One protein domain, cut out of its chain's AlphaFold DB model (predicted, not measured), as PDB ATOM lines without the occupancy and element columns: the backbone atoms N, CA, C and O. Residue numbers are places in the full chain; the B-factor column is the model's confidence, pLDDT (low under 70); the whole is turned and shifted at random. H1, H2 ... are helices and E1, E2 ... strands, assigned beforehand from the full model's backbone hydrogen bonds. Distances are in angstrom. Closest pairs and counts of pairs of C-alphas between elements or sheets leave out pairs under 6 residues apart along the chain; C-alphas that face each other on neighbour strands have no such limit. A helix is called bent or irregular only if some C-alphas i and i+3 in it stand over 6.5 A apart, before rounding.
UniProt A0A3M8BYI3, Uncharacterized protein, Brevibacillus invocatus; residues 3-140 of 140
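AT A GLANCE: This is residues 3 to 140 of the 140 residues of an uncharacterized protein of Brevibacillus invocatus (UniProt A0A3M8BYI3). A strongly twisted, branched sheet is built round the long bent hairpin of E8 and E9, with E4 and E5 along one side, the hairpin E6 and E7 along the other, and the one helix, H1, slanting over E8 and E9. A smaller three-stranded sheet, E1 E2 E3, extends from one end of this body, its edge strand E1 meeting H1 and the end of E4. The 138 printed residues hold one named helix and nine named strands, in the order E1 E2 E3 H1 E4 E5 E6 E7 E8 E9, and the class is mostly strand. The larger sheet is mixed; the smaller runs E1 E2 E3, antiparallel. The whole is compact, with a radius of gyration of the C-alphas of 16.1 A and spans of 48 by 43 by 30 A.

HOW THE PARTS SIT: Start at E8, residues 107 to 117, which bends by 73 degrees at residue 110. Its antiparallel hairpin partner is E9, residues 128 to 139, where N 112 and O 133 are 2.9 A apart. On the other side of E8 look for E4, residues 70 to 75, and E5, residues 79 to 82, staggered along it and both antiparallel to it; N 74 and O 113 are 2.9 A apart, N 80 and O 109 2.8 A. On one side of E9 lies E6, residues 88 to 93, parallel to it, with E8 on the other side of E9; N 90 and O 132 are 2.8 A apart, within hydrogen-bond range. E6 makes an antiparallel hairpin with E7, residues 96 to 99; N 91 and O 98 are 2.8 A apart. H1, residues 47 to 59, is on this sheet at a height of 9.1 A, over E8 and E9, slantwise to the strands at 52 degrees to E8 on the local plane; its closest C-alpha pair with E9 is Val 53 and Phe 135, 7.5 A. Every O i to N i+4 pair of H1 is within hydrogen-bond range. Now turn to E1, residues 3 to 9, E2, residues 12 to 20, and E3, residues 27 to 35, a meander, each strand the antiparallel neighbour of the one before; N 5 and O 16 are 3.0 A apart, N 17 and O 30 3.0 A. H1 is on this sheet too, at a height of 6.2 A and over none of its strands; the closest C-alphas of E1 and H1 are those of Leu 5 and Ala 47, 5.2 A. The closest C-alphas of E1 and E4 are those of Tyr 3 and Ser 75, 5.0 A, while E3 and E4 are apart.

IN THESE COORDINATES: Find C-alpha 107 at (-22.091, 43.208, -4.651); from there E8 runs 28.0 A to C-alpha 117. E9 spans 28.1 A and ends at C-alpha 139, (-18.442, 45.862, -5.381). E2 spans 26.2 A, E3 24.6 A, E1 19.6 A and H1 18.4 A; E1 begins at C-alpha 3, (-27.908, 35.367, 15.031).

THE WHOLE: The C-alphas farthest apart are those of Glu 10 and Thr 120, 48.4 A. The printed part has no cut, and E3 to H1 is the one long link, with 11 residues. Mean pLDDT of the printed part is 79.0; look for values under 70 at residues 22, 37 to 42, 59 to 71, 117 to 127 and 140.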
ATOM      1  N   TYR A   3     -29.142  34.775  15.544       82.38
ATOM      2  CA  TYR A   3     -27.908  35.367  15.031       82.38
ATOM      3  C   TYR A   3     -26.724  34.432  15.267       82.38
ATOM      4  O   TYR A   3     -26.528  34.012  16.410       82.38
ATOM      5  N   ASP A   4     -25.915  34.215  14.234       83.88
ATOM      6  CA  ASP A   4     -24.621  33.534  14.338       83.88
ATOM      7  C   ASP A   4     -23.496  34.563  14.145       83.88
ATOM      8  O   ASP A   4     -23.478  35.307  13.167       83.88
ATOM      9  N   LEU A   5     -22.604  34.693  15.133       86.31
ATOM     10  CA  LEU A   5     -21.635  35.800  15.231       86.31
ATOM     11  C   LEU A   5     -20.271  35.317  15.727       86.31
ATOM     12  O   LEU A   5     -20.177  34.273  16.374       86.31
ATOM     13  N   ILE A   6     -19.222  36.127  15.535       88.31
ATOM     14  CA  ILE A   6     -17.883  35.835  16.076       88.31
ATOM     15  C   ILE A   6     -17.269  36.963  16.908       88.31
ATOM     16  O   ILE A   6     -17.595  38.142  16.767       88.31
ATOM     17  N   SER A   7     -16.309  36.602  17.757       85.94
ATOM     18  CA  SER A   7     -15.309  37.520  18.313       85.94
ATOM     19  C   SER A   7     -13.908  36.914  18.222       85.94
ATOM     20  O   SER A   7     -13.749  35.691  18.185       85.94
ATOM     21  N   SER A   8     -12.884  37.767  18.169       81.50
ATOM     22  CA  SER A   8     -11.478  37.354  18.192       81.50
ATOM     23  C   SER A   8     -10.913  37.368  19.612       81.50
ATOM     24  O   SER A   8     -11.171  38.293  20.382       81.50
ATOM     25  N   THR A   9     -10.069  36.393  19.923       81.00
ATOM     26  CA  THR A   9      -9.275  36.299  21.155       81.00
ATOM     27  C   THR A   9      -7.807  36.048  20.815       81.00
ATOM     28  O   THR A   9      -7.480  35.757  19.665       81.00
ATOM     29  N   GLU A  10      -6.920  36.107  21.811       77.25
ATOM     30  CA  GLU A  10      -5.499  35.763  21.626       77.25
ATOM     31  C   GLU A  10      -5.290  34.329  21.105       77.25
ATOM     32  O   GLU A  10      -4.320  34.084  20.400       77.25
ATOM     33  N   ASN A  11      -6.219  33.407  21.395       76.56
ATOM     34  CA  ASN A  11      -6.120  31.978  21.068       76.56
ATOM     35  C   ASN A  11      -7.120  31.537  19.978       76.56
ATOM     36  O   ASN A  11      -7.559  30.384  19.965       76.56
ATOM     37  N   GLY A  12      -7.547  32.456  19.106       82.31
ATOM     38  CA  GLY A  12      -8.487  32.170  18.015       82.31
ATOM     39  C   GLY A  12      -9.874  32.784  18.209       82.31
ATOM     40  O   GLY A  12     -10.002  33.850  18.814       82.31
ATOM     41  N   PHE A  13     -10.920  32.149  17.676       83.56
ATOM     42  CA  PHE A  13     -12.269  32.728  17.626       83.56
ATOM     43  C   PHE A  13     -13.243  32.112  18.635       83.56
ATOM     44  O   PHE A  13     -13.159  30.935  18.997       83.56
ATOM     45  N   ILE A  14     -14.214  32.922  19.054       87.31
ATOM     46  CA  ILE A  14     -15.412  32.475  19.765       87.31
ATOM     47  C   ILE A  14     -16.602  32.646  18.827       87.31
ATOM     48  O   ILE A  14     -16.844  33.755  18.357       87.31
ATOM     49  N   GLN A  15     -17.347  31.567  18.600       86.75
ATOM     50  CA  GLN A  15     -18.652  31.596  17.944       86.75
ATOM     51  C   GLN A  15     -19.747  31.857  18.985       86.75
ATOM     52  O   GLN A  15     -19.708  31.295  20.089       86.75
ATOM     53  N   TYR A  16     -20.724  32.684  18.619       87.38
ATOM     54  CA  TYR A  16     -21.937  32.927  19.387       87.38
ATOM     55  C   TYR A  16     -23.163  32.538  18.577       87.38
ATOM     56  O   TYR A  16     -23.383  33.115  17.516       87.38
ATOM     57  N   ASP A  17     -23.992  31.671  19.150       86.50
ATOM     58  CA  ASP A  17     -25.343  31.427  18.652       86.50
ATOM     59  C   ASP A  17     -26.305  32.150  19.599       86.50
ATOM     60  O   ASP A  17     -26.431  31.813  20.788       86.50
ATOM     61  N   VAL A  18     -26.949  33.196  19.094       87.19
ATOM     62  CA  VAL A  18     -27.807  34.080  19.880       87.19
ATOM     63  C   VAL A  18     -29.245  33.890  19.440       87.19
ATOM     64  O   VAL A  18     -29.594  34.150  18.295       87.19
ATOM     65  N   ALA A  19     -30.110  33.501  20.371       86.12
ATOM     66  CA  ALA A  19     -31.539  33.366  20.130       86.12
ATOM     67  C   ALA A  19     -32.329  34.272  21.076       86.12
ATOM     68  O   ALA A  19     -32.182  34.197  22.293       86.12
ATOM     69  N   PHE A  20     -33.203  35.109  20.522       81.81
ATOM     70  CA  PHE A  20     -34.169  35.898  21.285       81.81
ATOM     71  C   PHE A  20     -35.564  35.287  21.205       81.81
ATOM     72  O   PHE A  20     -36.124  35.150  20.106       81.81
ATOM     73  N   SER A  21     -36.148  35.022  22.374       78.69
ATOM     74  CA  SER A  21     -37.544  34.623  22.519       78.69
ATOM     75  C   SER A  21     -38.435  35.846  22.704       78.69
ATOM     76  O   SER A  21     -38.358  36.564  23.697       78.69
ATOM     77  N   SER A  22     -39.346  36.071  21.755       69.69
ATOM     78  CA  SER A  22     -40.334  37.150  21.877       69.69
ATOM     79  C   SER A  22     -41.410  36.886  22.935       69.69
ATOM     80  O   SER A  22     -42.087  37.836  23.332       69.69
ATOM     81  N   GLU A  23     -41.569  35.628  23.353       76.12
ATOM     82  CA  GLU A  23     -42.539  35.181  24.356       76.12
ATOM     83  C   GLU A  23     -42.013  35.446  25.767       76.12
ATOM     84  O   GLU A  23     -42.659  36.149  26.537       76.12
ATOM     85  N   THR A  24     -40.799  34.978  26.065       83.25
ATOM     86  CA  THR A  24     -40.182  35.163  27.388       83.25
ATOM     87  C   THR A  24     -39.436  36.489  27.519       83.25
ATOM     88  O   THR A  24     -39.118  36.901  28.627       83.25
ATOM     89  N   LYS A  25     -39.196  37.194  26.401       78.56
ATOM     90  CA  LYS A  25     -38.373  38.417  26.316       78.56
ATOM     91  C   LYS A  25     -36.914  38.201  26.730       78.56
ATOM     92  O   LYS A  25     -36.239  39.148  27.127       78.56
ATOM     93  N   GLU A  26     -36.410  36.981  26.587       84.62
ATOM     94  CA  GLU A  26     -35.057  36.608  26.995       84.62
ATOM     95  C   GLU A  26     -34.156  36.309  25.796       84.62
ATOM     96  O   GLU A  26     -34.594  35.789  24.763       84.62
ATOM     97  N   TYR A  27     -32.868  36.607  25.970       84.19
ATOM     98  CA  TYR A  27     -31.804  36.155  25.082       84.19
ATOM     99  C   TYR A  27     -31.161  34.892  25.654       84.19
ATOM    100  O   TYR A  27     -30.719  34.869  26.801       84.19
ATOM    101  N   THR A  28     -31.054  33.859  24.829       89.81
ATOM    102  CA  THR A  28     -30.177  32.713  25.064       89.81
ATOM    103  C   THR A  28     -28.935  32.896  24.209       89.81
ATOM    104  O   THR A  28     -29.038  33.016  22.991       89.81
ATOM    105  N   ILE A  29     -27.766  32.922  24.847       90.88
ATOM    106  CA  ILE A  29     -26.474  33.065  24.172       90.88
ATOM    107  C   ILE A  29     -25.676  31.795  24.437       90.88
ATOM    108  O   ILE A  29     -25.323  31.503  25.583       90.88
ATOM    109  N   ARG A  30     -25.384  31.038  23.382       90.94
ATOM    110  CA  ARG A  30     -24.415  29.941  23.433       90.94
ATOM    111  C   ARG A  30     -23.087  30.460  22.917       90.94
ATOM    112  O   ARG A  30     -23.055  31.186  21.935       90.94
ATOM    113  N   ARG A  31     -22.002  30.120  23.614       90.06
ATOM    114  CA  ARG A  31     -20.640  30.495  23.223       90.06
ATOM    115  C   ARG A  31     -19.788  29.246  23.088       90.06
ATOM    116  O   ARG A  31     -19.793  28.407  23.992       90.06
ATOM    117  N   GLN A  32     -19.024  29.159  22.012       87.19
ATOM    118  CA  GLN A  32     -18.101  28.058  21.770       87.19
ATOM    119  C   GLN A  32     -16.750  28.613  21.327       87.19
ATOM    120  O   GLN A  32     -16.681  29.449  20.433       87.19
ATOM    121  N   ASN A  33     -15.669  28.150  21.957       86.00
ATOM    122  CA  ASN A  33     -14.326  28.405  21.445       86.00
ATOM    123  C   ASN A  33     -14.092  27.466  20.256       86.00
ATOM    124  O   ASN A  33     -14.194  26.247  20.411       86.00
ATOM    125  N   VAL A  34     -13.821  28.041  19.089       83.62
ATOM    126  CA  VAL A  34     -13.634  27.309  17.829       83.62
ATOM    127  C   VAL A  34     -12.167  27.286  17.374       83.62
ATOM    128  O   VAL A  34     -11.854  26.746  16.317       83.62
ATOM    129  N   GLY A  35     -11.256  27.800  18.210       77.38
ATOM    130  CA  GLY A  35      -9.811  27.726  18.023       77.38
ATOM    131  C   GLY A  35      -9.257  28.657  16.944       77.38
ATOM    132  O   GLY A  35      -9.917  29.583  16.461       77.38
ATOM    133  N   GLU A  36      -7.992  28.426  16.593       70.06
ATOM    134  CA  GLU A  36      -7.265  29.193  15.587       70.06
ATOM    135  C   GLU A  36      -7.671  28.742  14.177       70.06
ATOM    136  O   GLU A  36      -7.143  27.771  13.643       70.06
ATOM    137  N   ARG A  37      -8.598  29.493  13.571       63.41
ATOM    138  CA  ARG A  37      -8.973  29.448  12.146       63.41
ATOM    139  C   ARG A  37      -9.635  28.161  11.655       63.41
ATOM    140  O   ARG A  37      -8.999  27.220  11.181       63.41
ATOM    141  N   TRP A  38     -10.955  28.240  11.554       62.66
ATOM    142  CA  TRP A  38     -11.706  27.514  10.536       62.66
ATOM    143  C   TRP A  38     -12.140  28.510   9.459       62.66
ATOM    144  O   TRP A  38     -12.743  29.529   9.781       62.66
ATOM    145  N   LEU A  39     -11.852  28.211   8.186       63.16
ATOM    146  CA  LEU A  39     -12.164  29.066   7.022       63.16
ATOM    147  C   LEU A  39     -13.640  29.491   6.939       63.16
ATOM    148  O   LEU A  39     -13.958  30.493   6.306       63.16
ATOM    149  N   GLN A  40     -14.540  28.716   7.547       65.12
ATOM    150  CA  GLN A  40     -15.969  29.027   7.607       65.12
ATOM    151  C   GLN A  40     -16.257  30.218   8.534       65.12
ATOM    152  O   GLN A  40     -17.123  31.027   8.230       65.12
ATOM    153  N   TYR A  41     -15.475  30.400   9.602       67.44
ATOM    154  CA  TYR A  41     -15.648  31.503  10.550       67.44
ATOM    155  C   TYR A  41     -15.002  32.810  10.085       67.44
ATOM    156  O   TYR A  41     -15.462  33.872  10.486       67.44
ATOM    157  N   ASP A  42     -14.014  32.762   9.182       69.94
ATOM    158  CA  ASP A  42     -13.455  33.970   8.540       69.94
ATOM    159  C   ASP A  42     -14.516  34.738   7.723       69.94
ATOM    160  O   ASP A  42     -14.318  35.900   7.369       69.94
ATOM    161  N   ARG A  43     -15.642  34.085   7.410       76.44
ATOM    162  CA  ARG A  43     -16.771  34.676   6.687       76.44
ATOM    163  C   ARG A  43     -17.840  35.260   7.598       76.44
ATOM    164  O   ARG A  43     -18.747  35.888   7.066       76.44
ATOM    165  N   LEU A  44     -17.746  35.065   8.914       84.25
ATOM    166  CA  LEU A  44     -18.728  35.587   9.855       84.25
ATOM    167  C   LEU A  44     -18.415  37.024  10.260       84.25
ATOM    168  O   LEU A  44     -17.260  37.426  10.415       84.25
ATOM    169  N   VAL A  45     -19.468  37.802  10.467       90.06
ATOM    170  CA  VAL A  45     -19.381  39.161  10.988       90.06
ATOM    171  C   VAL A  45     -18.982  39.162  12.467       90.06
ATOM    172  O   VAL A  45     -19.429  38.344  13.279       90.06
ATOM    173  N   PHE A  46     -18.162  40.141  12.849       89.75
ATOM    174  CA  PHE A  46     -17.891  40.406  14.258       89.75
ATOM    175  C   PHE A  46     -19.160  40.838  14.995       89.75
ATOM    176  O   PHE A  46     -19.875  41.739  14.555       89.75
ATOM    177  N   ALA A  47     -19.393  40.258  16.174       86.38
ATOM    178  CA  ALA A  47     -20.575  40.529  16.983       86.38
ATOM    179  C   ALA A  47     -20.761  42.026  17.285       86.38
ATOM    180  O   ALA A  47     -21.879  42.528  17.221       86.38
ATOM    181  N   SER A  48     -19.677  42.760  17.568       88.06
ATOM    182  CA  SER A  48     -19.738  44.211  17.802       88.06
ATOM    183  C   SER A  48     -20.282  44.959  16.589       88.06
ATOM    184  O   SER A  48     -21.229  45.730  16.720       88.06
ATOM    185  N   ARG A  49     -19.741  44.669  15.401       90.38
ATOM    186  CA  ARG A  49     -20.160  45.304  14.151       90.38
ATOM    187  C   ARG A  49     -21.610  44.967  13.810       90.38
ATOM    188  O   ARG A  49     -22.363  45.839  13.389       90.38
ATOM    189  N   PHE A  50     -22.012  43.720  14.044       90.19
ATOM    190  CA  PHE A  50     -23.390  43.285  13.855       90.19
ATOM    191  C   PHE A  50     -24.376  44.084  14.713       90.19
ATOM    192  O   PHE A  50     -25.384  44.568  14.201       90.19
ATOM    193  N   PHE A  51     -24.095  44.241  16.011       86.88
ATOM    194  CA  PHE A  51     -25.001  44.957  16.911       86.88
ATOM    195  C   PHE A  51     -25.049  46.465  16.638       86.88
ATOM    196  O   PHE A  51     -26.127  47.042  16.756       86.88
ATOM    197  N   GLU A  52     -23.946  47.081  16.197       88.56
ATOM    198  CA  GLU A  52     -23.948  48.472  15.713       88.56
ATOM    199  C   GLU A  52     -24.959  48.665  14.572       88.56
ATOM    200  O   GLU A  52     -25.836  49.525  14.648       88.56
ATOM    201  N   VAL A  53     -24.887  47.818  13.541       87.75
ATOM    202  CA  VAL A  53     -25.791  47.901  12.384       87.75
ATOM    203  C   VAL A  53     -27.224  47.530  12.768       87.75
ATOM    204  O   VAL A  53     -28.176  48.163  12.314       87.75
ATOM    205  N   LEU A  54     -27.412  46.534  13.639       84.75
ATOM    206  CA  LEU A  54     -28.741  46.156  14.117       84.75
ATOM    207  C   LEU A  54     -29.442  47.318  14.838       84.75
ATOM    208  O   LEU A  54     -30.652  47.501  14.670       84.75
ATOM    209  N   ASP A  55     -28.708  48.102  15.626       82.75
ATOM    210  CA  ASP A  55     -29.253  49.281  16.296       82.75
ATOM    211  C   ASP A  55     -29.596  50.391  15.291       82.75
ATOM    212  O   ASP A  55     -30.680  50.973  15.388       82.75
ATOM    213  N   GLU A  56     -28.769  50.619  14.262       80.00
ATOM    214  CA  GLU A  56     -29.094  51.530  13.150       80.00
ATOM    215  C   GLU A  56     -30.393  51.121  12.432       80.00
ATOM    216  O   GLU A  56     -31.234  51.974  12.119       80.00
ATOM    217  N   ILE A  57     -30.596  49.815  12.221       78.31
ATOM    218  CA  ILE A  57     -31.812  49.258  11.614       78.31
ATOM    219  C   ILE A  57     -33.040  49.497  12.500       78.31
ATOM    220  O   ILE A  57     -34.083  49.952  12.018       78.31
ATOM    221  N   LYS A  58     -32.932  49.228  13.805       72.81
ATOM    222  CA  LYS A  58     -34.037  49.406  14.763       72.81
ATOM    223  C   LYS A  58     -34.436  50.868  14.937       72.81
ATOM    224  O   LYS A  58     -35.632  51.155  14.967       72.81
ATOM    225  N   VAL A  59     -33.470  51.789  15.017       61.31
ATOM    226  CA  VAL A  59     -33.726  53.239  15.140       61.31
ATOM    227  C   VAL A  59     -34.569  53.759  13.972       61.31
ATOM    228  O   VAL A  59     -35.374  54.672  14.145       61.31
ATOM    229  N   ARG A  60     -34.436  53.149  12.793       66.69
ATOM    230  CA  ARG A  60     -35.164  53.532  11.574       66.69
ATOM    231  C   ARG A  60     -36.541  52.892  11.441       66.69
ATOM    232  O   ARG A  60     -37.235  53.181  10.473       66.69
ATOM    233  N   ASN A  61     -36.949  52.083  12.422       63.12
ATOM    234  CA  ASN A  61     -38.241  51.408  12.487       63.12
ATOM    235  C   ASN A  61     -38.578  50.665  11.182       63.12
ATOM    236  O   ASN A  61     -39.443  51.085  10.412       63.12
ATOM    237  N   VAL A  62     -37.887  49.546  10.938       63.84
ATOM    238  CA  VAL A  62     -38.260  48.606   9.872       63.84
ATOM    239  C   VAL A  62     -39.659  48.066  10.150       63.84
ATOM    240  O   VAL A  62     -39.851  47.151  10.954       63.84
ATOM    241  N   SER A  63     -40.645  48.640   9.472       58.06
ATOM    242  CA  SER A  63     -42.005  48.129   9.447       58.06
ATOM    243  C   SER A  63     -42.285  47.598   8.050       58.06
ATOM    244  O   SER A  63     -42.456  48.367   7.103       58.06
ATOM    245  N   ILE A  64     -42.307  46.272   7.914       59.28
ATOM    246  CA  ILE A  64     -42.959  45.632   6.775       59.28
ATOM    247  C   ILE A  64     -44.451  45.967   6.921       59.28
ATOM    248  O   ILE A  64     -45.020  45.769   7.994       59.28
ATOM    249  N   ALA A  65     -45.046  46.574   5.891       53.97
ATOM    250  CA  ALA A  65     -46.386  47.162   5.946       53.97
ATOM    251  C   ALA A  65     -47.439  46.211   6.567       53.97
ATOM    252  O   ALA A  65     -47.346  45.008   6.347       53.97
ATOM    253  N   PRO A  66     -48.456  46.712   7.297       51.53
ATOM    254  CA  PRO A  66     -49.531  45.881   7.861       51.53
ATOM    255  C   PRO A  66     -50.190  44.991   6.787       51.53
ATOM    256  O   PRO A  66     -50.297  45.446   5.645       51.53
ATOM    257  N   PRO A  67     -50.671  43.770   7.115       50.53
ATOM    258  CA  PRO A  67     -51.223  43.356   8.411       50.53
ATOM    259  C   PRO A  67     -50.416  42.247   9.121       50.53
ATOM    260  O   PRO A  67     -50.959  41.194   9.446       50.53
ATOM    261  N   PHE A  68     -49.119  42.444   9.359       56.41
ATOM    262  CA  PHE A  68     -48.297  41.432  10.034       56.41
ATOM    263  C   PHE A  68     -48.197  41.684  11.540       56.41
ATOM    264  O   PHE A  68     -47.926  42.805  11.969       56.41
ATOM    265  N   GLU A  69     -48.380  40.636  12.349       56.81
ATOM    266  CA  GLU A  69     -48.286  40.727  13.813       56.81
ATOM    267  C   GLU A  69     -46.853  40.975  14.298       56.81
ATOM    268  O   GLU A  69     -46.644  41.628  15.325       56.81
ATOM    269  N   ARG A  70     -45.853  40.391  13.619       63.03
ATOM    270  CA  ARG A  70     -44.446  40.434  14.050       63.03
ATOM    271  C   ARG A  70     -43.482  40.422  12.868       63.03
ATOM    272  O   ARG A  70     -43.593  39.580  11.978       63.03
ATOM    273  N   ASN A  71     -42.468  41.280  12.954       69.25
ATOM    274  CA  ASN A  71     -41.263  41.205  12.131       69.25
ATOM    275  C   ASN A  71     -40.224  40.325  12.839       69.25
ATOM    276  O   ASN A  71     -39.937  40.506  14.026       69.25
ATOM    277  N   ILE A  72     -39.661  39.362  12.117       75.44
ATOM    278  CA  ILE A  72     -38.561  38.513  12.573       75.44
ATOM    279  C   ILE A  72     -37.284  39.013  11.909       75.44
ATOM    280  O   ILE A  72     -37.285  39.312  10.721       75.44
ATOM    281  N   LEU A  73     -36.205  39.097  12.690       80.69
ATOM    282  CA  LEU A  73     -34.852  39.328  12.193       80.69
ATOM    283  C   LEU A  73     -34.036  38.038  12.291       80.69
ATOM    284  O   LEU A  73     -34.080  37.357  13.327       80.69
ATOM    285  N   ILE A  74     -33.322  37.727  11.214       83.88
ATOM    286  CA  ILE A  74     -32.502  36.527  11.026       83.88
ATOM    287  C   ILE A  74     -31.170  36.959  10.412       83.88
ATOM    288  O   ILE A  74     -31.155  37.790   9.509       83.88
ATOM    289  N   SER A  75     -30.066  36.402  10.895       85.12
ATOM    290  CA  SER A  75     -28.744  36.556  10.286       85.12
ATOM    291  C   SER A  75     -27.925  35.310  10.588       85.12
ATOM    292  O   SER A  75     -27.749  34.979  11.756       85.12
ATOM    293  N   ASP A  76     -27.399  34.651   9.561       82.69
ATOM    294  CA  ASP A  76     -26.342  33.640   9.715       82.69
ATOM    295  C   ASP A  76     -24.959  34.291   9.903       82.69
ATOM    296  O   ASP A  76     -23.975  33.612  10.164       82.69
ATOM    297  N   GLY A  77     -24.886  35.621   9.774       82.69
ATOM    298  CA  GLY A  77     -23.666  36.398   9.952       82.69
ATOM    299  C   GLY A  77     -22.669  36.226   8.816       82.69
ATOM    300  O   GLY A  77     -21.604  36.836   8.880       82.69
ATOM    301  N   GLU A  78     -22.990  35.436   7.790       85.81
ATOM    302  CA  GLU A  78     -22.092  35.155   6.682       85.81
ATOM    303  C   GLU A  78     -22.026  36.325   5.694       85.81
ATOM    304  O   GLU A  78     -22.966  37.101   5.500       85.81
ATOM    305  N   LEU A  79     -20.870  36.448   5.043       88.31
ATOM    306  CA  LEU A  79     -20.698  37.316   3.889       88.31
ATOM    307  C   LEU A  79     -21.445  36.720   2.683       88.31
ATOM    308  O   LEU A  79     -21.044  35.685   2.143       88.31
ATOM    309  N   ALA A  80     -22.498  37.397   2.237       88.25
ATOM    310  CA  ALA A  80     -23.263  37.045   1.049       88.25
ATOM    311  C   ALA A  80     -22.728  37.768  -0.195       88.25
ATOM    312  O   ALA A  80     -22.189  38.872  -0.104       88.25
ATOM    313  N   SER A  81     -22.917  37.166  -1.371       88.75
ATOM    314  CA  SER A  81     -22.570  37.751  -2.671       88.75
ATOM    315  C   SER A  81     -23.760  37.655  -3.620       88.75
ATOM    316  O   SER A  81     -24.235  36.560  -3.919       88.75
ATOM    317  N   TYR A  82     -24.183  38.796  -4.156       86.44
ATOM    318  CA  TYR A  82     -25.294  38.924  -5.091       86.44
ATOM    319  C   TYR A  82     -24.774  39.247  -6.487       86.44
ATOM    320  O   TYR A  82     -23.998  40.182  -6.688       86.44
ATOM    321  N   VAL A  83     -25.234  38.465  -7.462       84.88
ATOM    322  CA  VAL A  83     -24.909  38.628  -8.891       84.88
ATOM    323  C   VAL A  83     -26.149  38.871  -9.752       84.88
ATOM    324  O   VAL A  83     -26.022  39.216 -10.923       84.88
ATOM    325  N   ILE A  84     -27.337  38.701  -9.169       80.56
ATOM    326  CA  ILE A  84     -28.643  38.989  -9.763       80.56
ATOM    327  C   ILE A  84     -29.544  39.623  -8.698       80.56
ATOM    328  O   ILE A  84     -29.397  39.331  -7.515       80.56
ATOM    329  N   GLU A  85     -30.459  40.489  -9.124       82.50
ATOM    330  CA  GLU A  85     -31.491  41.074  -8.267       82.50
ATOM    331  C   GLU A  85     -32.638  40.059  -8.122       82.50
ATOM    332  O   GLU A  85     -33.470  39.924  -9.019       82.50
ATOM    333  N   ASP A  86     -32.637  39.275  -7.040       79.88
ATOM    334  CA  ASP A  86     -33.631  38.219  -6.782       79.88
ATOM    335  C   ASP A  86     -34.591  38.554  -5.629       79.88
ATOM    336  O   ASP A  86     -35.687  37.990  -5.539       79.88
ATOM    337  N   ARG A  87     -34.187  39.473  -4.751       82.00
ATOM    338  CA  ARG A  87     -34.905  39.878  -3.542       82.00
ATOM    339  C   ARG A  87     -34.832  41.380  -3.356       82.00
ATOM    340  O   ARG A  87     -33.967  42.063  -3.899       82.00
ATOM    341  N   ARG A  88     -35.756  41.893  -2.544       88.00
ATOM    342  CA  ARG A  88     -35.713  43.287  -2.125       88.00
ATOM    343  C   ARG A  88     -34.582  43.474  -1.122       88.00
ATOM    344  O   ARG A  88     -34.727  43.120   0.049       88.00
ATOM    345  N   THR A  89     -33.497  44.071  -1.590       90.00
ATOM    346  CA  THR A  89     -32.275  44.246  -0.809       90.00
ATOM    347  C   THR A  89     -31.947  45.725  -0.683       90.00
ATOM    348  O   THR A  89     -31.996  46.468  -1.659       90.00
ATOM    349  N   TYR A  90     -31.597  46.162   0.520       90.12
ATOM    350  CA  TYR A  90     -31.134  47.514   0.807       90.12
ATOM    351  C   TYR A  90     -29.690  47.472   1.278       90.12
ATOM    352  O   TYR A  90     -29.355  46.729   2.194       90.12
ATOM    353  N   VAL A  91     -28.838  48.308   0.698       90.56
ATOM    354  CA  VAL A  91     -27.488  48.555   1.200       90.56
ATOM    355  C   VAL A  91     -27.533  49.656   2.252       90.56
ATOM    356  O   VAL A  91     -28.030  50.753   1.992       90.56
ATOM    357  N   ILE A  92     -26.968  49.370   3.422       88.38
ATOM    358  CA  ILE A  92     -26.786  50.312   4.524       88.38
ATOM    359  C   ILE A  92     -25.398  50.944   4.404       88.38
ATOM    360  O   ILE A  92     -24.374  50.265   4.507       88.38
ATOM    361  N   ARG A  93     -25.358  52.264   4.198       83.12
ATOM    362  CA  ARG A  93     -24.126  53.069   4.187       83.12
ATOM    363  C   ARG A  93     -24.243  54.179   5.214       83.12
ATOM    364  O   ARG A  93     -24.714  55.277   4.917       83.12
ATOM    365  N   GLY A  94     -23.830  53.872   6.442       76.12
ATOM    366  CA  GLY A  94     -24.030  54.757   7.584       76.12
ATOM    367  C   GLY A  94     -25.506  55.131   7.709       76.12
ATOM    368  O   GLY A  94     -26.354  54.285   7.967       76.12
ATOM    369  N   ASN A  95     -25.829  56.401   7.456       71.94
ATOM    370  CA  ASN A  95     -27.181  56.912   7.643       71.94
ATOM    371  C   ASN A  95     -28.125  56.792   6.432       71.94
ATOM    372  O   ASN A  95     -29.251  57.300   6.502       71.94
ATOM    373  N   GLU A  96     -27.718  56.137   5.351       81.62
ATOM    374  CA  GLU A  96     -28.518  56.015   4.130       81.62
ATOM    375  C   GLU A  96     -28.812  54.554   3.799       81.62
ATOM    376  O   GLU A  96     -27.949  53.685   3.950       81.62
ATOM    377  N   TRP A  97     -30.046  54.297   3.354       85.75
ATOM    378  CA  TRP A  97     -30.463  53.016   2.788       85.75
ATOM    379  C   TRP A  97     -30.735  53.212   1.310       85.75
ATOM    380  O   TRP A  97     -31.566  54.040   0.934       85.75
ATOM    381  N   GLN A  98     -30.048  52.435   0.487       89.00
ATOM    382  CA  GLN A  98     -30.228  52.448  -0.955       89.00
ATOM    383  C   GLN A  98     -30.726  51.075  -1.390       89.00
ATOM    384  O   GLN A  98     -30.099  50.069  -1.072       89.00
ATOM    385  N   GLU A  99     -31.856  51.030  -2.096       90.75
ATOM    386  CA  GLU A  99     -32.327  49.792  -2.722       90.75
ATOM    387  C   GLU A  99     -31.286  49.338  -3.752       90.75
ATOM    388  O   GLU A  99     -30.823  50.134  -4.572       90.75
ATOM    389  N   VAL A 100     -30.872  48.077  -3.652       90.19
ATOM    390  CA  VAL A 100     -29.943  47.453  -4.591       90.19
ATOM    391  C   VAL A 100     -30.684  47.228  -5.889       90.19
ATOM    392  O   VAL A 100     -31.720  46.573  -5.917       90.19
ATOM    393  N   THR A 101     -30.116  47.746  -6.969       90.44
ATOM    394  CA  THR A 101     -30.608  47.498  -8.321       90.44
ATOM    395  C   THR A 101     -29.586  46.689  -9.105       90.44
ATOM    396  O   THR A 101     -28.411  46.621  -8.739       90.44
ATOM    397  N   ASN A 102     -29.984  46.152 -10.255       88.50
ATOM    398  CA  ASN A 102     -29.059  45.502 -11.189       88.50
ATOM    399  C   ASN A 102     -27.798  46.332 -11.560       88.50
ATOM    400  O   ASN A 102     -26.799  45.751 -11.978       88.50
ATOM    401  N   HIS A 103     -27.791  47.664 -11.401       88.50
ATOM    402  CA  HIS A 103     -26.604  48.510 -11.633       88.50
ATOM    403  C   HIS A 103     -25.554  48.455 -10.508       88.50
ATOM    404  O   HIS A 103     -24.389  48.834 -10.700       88.50
ATOM    405  N   ASP A 104     -25.960  48.015  -9.323       87.38
ATOM    406  CA  ASP A 104     -25.104  47.922  -8.144       87.38
ATOM    407  C   ASP A 104     -24.365  46.579  -8.070       87.38
ATOM    408  O   ASP A 104     -23.362  46.480  -7.365       87.38
ATOM    409  N   LEU A 105     -24.812  45.591  -8.850       89.31
ATOM    410  CA  LEU A 105     -24.270  44.236  -8.912       89.31
ATOM    411  C   LEU A 105     -22.992  44.143  -9.785       89.31
ATOM    412  O   LEU A 105     -22.842  44.917 -10.736       89.31
ATOM    413  N   PRO A 106     -22.087  43.177  -9.517       92.44
ATOM    414  CA  PRO A 106     -22.095  42.280  -8.363       92.44
ATOM    415  C   PRO A 106     -21.705  43.012  -7.072       92.44
ATOM    416  O   PRO A 106     -20.856  43.908  -7.067       92.44
ATOM    417  N   ILE A 107     -22.327  42.613  -5.967       92.38
ATOM    418  CA  ILE A 107     -22.091  43.208  -4.651       92.38
ATOM    419  C   ILE A 107     -22.007  42.120  -3.592       92.38
ATOM    420  O   ILE A 107     -22.764  41.153  -3.623       92.38
ATOM    421  N   GLU A 108     -21.098  42.287  -2.643       92.62
ATOM    422  CA  GLU A 108     -20.979  41.407  -1.485       92.62
ATOM    423  C   GLU A 108     -21.011  42.199  -0.182       92.62
ATOM    424  O   GLU A 108     -20.625  43.368  -0.155       92.62
ATOM    425  N   GLY A 109     -21.488  41.573   0.888       92.50
ATOM    426  CA  GLY A 109     -21.646  42.185   2.206       92.50
ATOM    427  C   GLY A 109     -22.330  41.238   3.188       92.50
ATOM    428  O   GLY A 109     -22.752  40.143   2.822       92.50
ATOM    429  N   TYR A 110     -22.431  41.654   4.444       92.94
ATOM    430  CA  TYR A 110     -23.124  40.883   5.475       92.94
ATOM    431  C   TYR A 110     -24.619  41.182   5.452       92.94
ATOM    432  O   TYR A 110     -25.012  42.320   5.182       92.94
ATOM    433  N   VAL A 111     -25.451  40.183   5.745       91.00
ATOM    434  CA  VAL A 111     -26.904  40.284   5.559       91.00
ATOM    435  C   VAL A 111     -27.647  40.135   6.877       91.00
ATOM    436  O   VAL A 111     -27.506  39.143   7.586       91.00
ATOM    437  N   ILE A 112     -28.512  41.103   7.170       89.69
ATOM    438  CA  ILE A 112     -29.617  40.927   8.114       89.69
ATOM    439  C   ILE A 112     -30.895  40.779   7.302       89.69
ATOM    440  O   ILE A 112     -31.264  41.662   6.536       89.69
ATOM    441  N   THR A 113     -31.611  39.687   7.509       87.31
ATOM    442  CA  THR A 113     -32.903  39.437   6.881       87.31
ATOM    443  C   THR A 113     -34.020  39.823   7.832       87.31
ATOM    444  O   THR A 113     -34.059  39.364   8.975       87.31
ATOM    445  N   SER A 114     -34.964  40.629   7.352       84.00
ATOM    446  CA  SER A 114     -36.258  40.819   7.992       84.00
ATOM    447  C   SER A 114     -37.345  40.108   7.211       84.00
ATOM    448  O   SER A 114     -37.366  40.143   5.986       84.00
ATOM    449  N   CYS A 115     -38.268  39.477   7.920       80.06
ATOM    450  CA  CYS A 115     -39.465  38.931   7.312       80.06
ATOM    451  C   CYS A 115     -40.666  39.115   8.231       80.06
ATOM    452  O   CYS A 115     -40.533  39.210   9.456       80.06
ATOM    453  N   ALA A 116     -41.843  39.140   7.632       75.88
ATOM    454  CA  ALA A 116     -43.100  39.122   8.337       75.88
ATOM    455  C   ALA A 116     -43.527  37.685   8.652       75.88
ATOM    456  O   ALA A 116     -43.375  36.778   7.830       75.88
ATOM    457  N   LYS A 117     -44.113  37.492   9.837       69.12
ATOM    458  CA  LYS A 117     -44.845  36.271  10.179       69.12
ATOM    459  C   LYS A 117     -46.346  36.578  10.201       69.12
ATOM    460  O   LYS A 117     -46.780  37.419  10.989       69.12
ATOM    461  N   GLY A 118     -47.109  35.924   9.325       58.03
ATOM    462  CA  GLY A 118     -48.573  36.004   9.295       58.03
ATOM    463  C   GLY A 118     -49.248  35.227  10.436       58.03
ATOM    464  O   GLY A 118     -48.626  34.384  11.081       58.03
ATOM    465  N   GLU A 119     -50.534  35.517  10.657       53.09
ATOM    466  CA  GLU A 119     -51.375  35.002  11.758       53.09
ATOM    467  C   GLU A 119     -51.925  33.575  11.556       53.09
ATOM    468  O   GLU A 119     -52.662  33.073  12.400       53.09
ATOM    469  N   THR A 120     -51.635  32.891  10.447       49.34
ATOM    470  CA  THR A 120     -52.336  31.634  10.141       49.34
ATOM    471  C   THR A 120     -51.649  30.406  10.734       49.34
ATOM    472  O   THR A 120     -50.593  29.954  10.288       49.34
ATOM    473  N   ASP A 121     -52.307  29.847  11.751       48.75
ATOM    474  CA  ASP A 121     -52.129  28.477  12.221       48.75
ATOM    475  C   ASP A 121     -52.217  27.474  11.052       48.75
ATOM    476  O   ASP A 121     -53.135  27.516  10.234       48.75
ATOM    477  N   ALA A 122     -51.275  26.527  11.057       42.69
ATOM    478  CA  ALA A 122     -51.129  25.360  10.182       42.69
ATOM    479  C   ALA A 122     -50.558  25.588   8.754       42.69
ATOM    480  O   ALA A 122     -51.211  26.061   7.833       42.69
ATOM    481  N   MET A 123     -49.340  25.054   8.558       38.84
ATOM    482  CA  MET A 123     -48.734  24.613   7.281       38.84
ATOM    483  C   MET A 123     -48.052  25.616   6.333       38.84
ATOM    484  O   MET A 123     -47.523  25.175   5.315       38.84
ATOM    485  N   SER A 124     -47.905  26.895   6.687       43.78
ATOM    486  CA  SER A 124     -46.906  27.774   6.054       43.78
ATOM    487  C   SER A 124     -45.843  28.164   7.079       43.78
ATOM    488  O   SER A 124     -46.029  29.060   7.893       43.78
ATOM    489  N   SER A 125     -44.703  27.474   7.077       48.09
ATOM    490  CA  SER A 125     -43.525  27.834   7.881       48.09
ATOM    491  C   SER A 125     -42.725  28.998   7.271       48.09
ATOM    492  O   SER A 125     -41.537  29.141   7.561       48.09
ATOM    493  N   GLY A 126     -43.323  29.757   6.350       55.97
ATOM    494  CA  GLY A 126     -42.618  30.701   5.492       55.97
ATOM    495  C   GLY A 126     -42.433  32.071   6.134       55.97
ATOM    496  O   GLY A 126     -43.375  32.651   6.666       55.97
ATOM    497  N   CYS A 127     -41.214  32.604   6.045       66.69
ATOM    498  CA  CYS A 127     -40.967  34.042   6.132       66.69
ATOM    499  C   CYS A 127     -41.629  34.722   4.925       66.69
ATOM    500  O   CYS A 127     -41.247  34.440   3.788       66.69
ATOM    501  N   GLU A 128     -42.586  35.619   5.152       72.69
ATOM    502  CA  GLU A 128     -43.209  36.408   4.086       72.69
ATOM    503  C   GLU A 128     -42.563  37.793   3.985       72.69
ATOM    504  O   GLU A 128     -42.005  38.296   4.960       72.69
ATOM    505  N   ASN A 129     -42.652  38.424   2.810       75.38
ATOM    506  CA  ASN A 129     -42.163  39.792   2.575       75.38
ATOM    507  C   ASN A 129     -40.717  39.994   3.044       75.38
ATOM    508  O   ASN A 129     -40.407  40.892   3.824       75.38
ATOM    509  N   LEU A 130     -39.855  39.092   2.583       82.75
ATOM    510  CA  LEU A 130     -38.456  39.031   2.956       82.75
ATOM    511  C   LEU A 130     -37.726  40.265   2.401       82.75
ATOM    512  O   LEU A 130     -37.768  40.536   1.201       82.75
ATOM    513  N   VAL A 131     -37.101  41.020   3.299       86.50
ATOM    514  CA  VAL A 131     -36.281  42.191   2.993       86.50
ATOM    515  C   VAL A 131     -34.891  41.947   3.550       86.50
ATOM    516  O   VAL A 131     -34.744  41.596   4.721       86.50
ATOM    517  N   GLU A 132     -33.880  42.156   2.722       89.44
ATOM    518  CA  GLU A 132     -32.486  41.949   3.097       89.44
ATOM    519  C   GLU A 132     -31.790  43.295   3.293       89.44
ATOM    520  O   GLU A 132     -31.938  44.223   2.500       89.44
ATOM    521  N   TYR A 133     -31.036  43.403   4.379       89.81
ATOM    522  CA  TYR A 133     -30.248  44.570   4.736       89.81
ATOM    523  C   TYR A 133     -28.775  44.197   4.629       89.81
ATOM    524  O   TYR A 133     -28.238  43.508   5.498       89.81
ATOM    525  N   LEU A 134     -28.145  44.635   3.544       92.50
ATOM    526  CA  LEU A 134     -26.738  44.418   3.256       92.50
ATOM    527  C   LEU A 134     -25.905  45.531   3.893       92.50
ATOM    528  O   LEU A 134     -26.151  46.712   3.645       92.50
ATOM    529  N   PHE A 135     -24.891  45.186   4.675       92.50
ATOM    530  CA  PHE A 135     -23.977  46.155   5.280       92.50
ATOM    531  C   PHE A 135     -22.518  45.769   5.049       92.50
ATOM    532  O   PHE A 135     -22.203  44.642   4.666       92.50
ATOM    533  N   ASP A 136     -21.634  46.757   5.208       92.62
ATOM    534  CA  ASP A 136     -20.222  46.686   4.803       92.62
ATOM    535  C   ASP A 136     -20.060  46.242   3.337       92.62
ATOM    536  O   ASP A 136     -19.131  45.529   2.957       92.62
ATOM    537  N   ALA A 137     -21.003  46.693   2.505       91.38
ATOM    538  CA  ALA A 137     -21.147  46.246   1.136       91.38
ATOM    539  C   ALA A 137     -20.040  46.795   0.224       91.38
ATOM    540  O   ALA A 137     -19.760  48.000   0.215       91.38
ATOM    541  N   ARG A 138     -19.466  45.930  -0.612       89.94
ATOM    542  CA  ARG A 138     -18.424  46.274  -1.589       89.94
ATOM    543  C   ARG A 138     -18.728  45.667  -2.953       89.94
ATOM    544  O   ARG A 138     -19.307  44.588  -3.046       89.94
ATOM    545  N   LYS A 139     -18.361  46.393  -4.016       83.88
ATOM    546  CA  LYS A 139     -18.442  45.862  -5.381       83.88
ATOM    547  C   LYS A 139     -17.349  44.816  -5.570       83.88
ATOM    548  O   LYS A 139     -16.218  45.056  -5.143       83.88
ATOM    549  N   ASN A 140     -17.728  43.697  -6.175       66.12
ATOM    550  CA  ASN A 140     -16.815  42.618  -6.547       66.12
ATOM    551  C   ASN A 140     -16.233  42.866  -7.945       66.12
ATOM    552  O   ASN A 140     -16.988  43.379  -8.804       66.12
TER     553      ASN A 140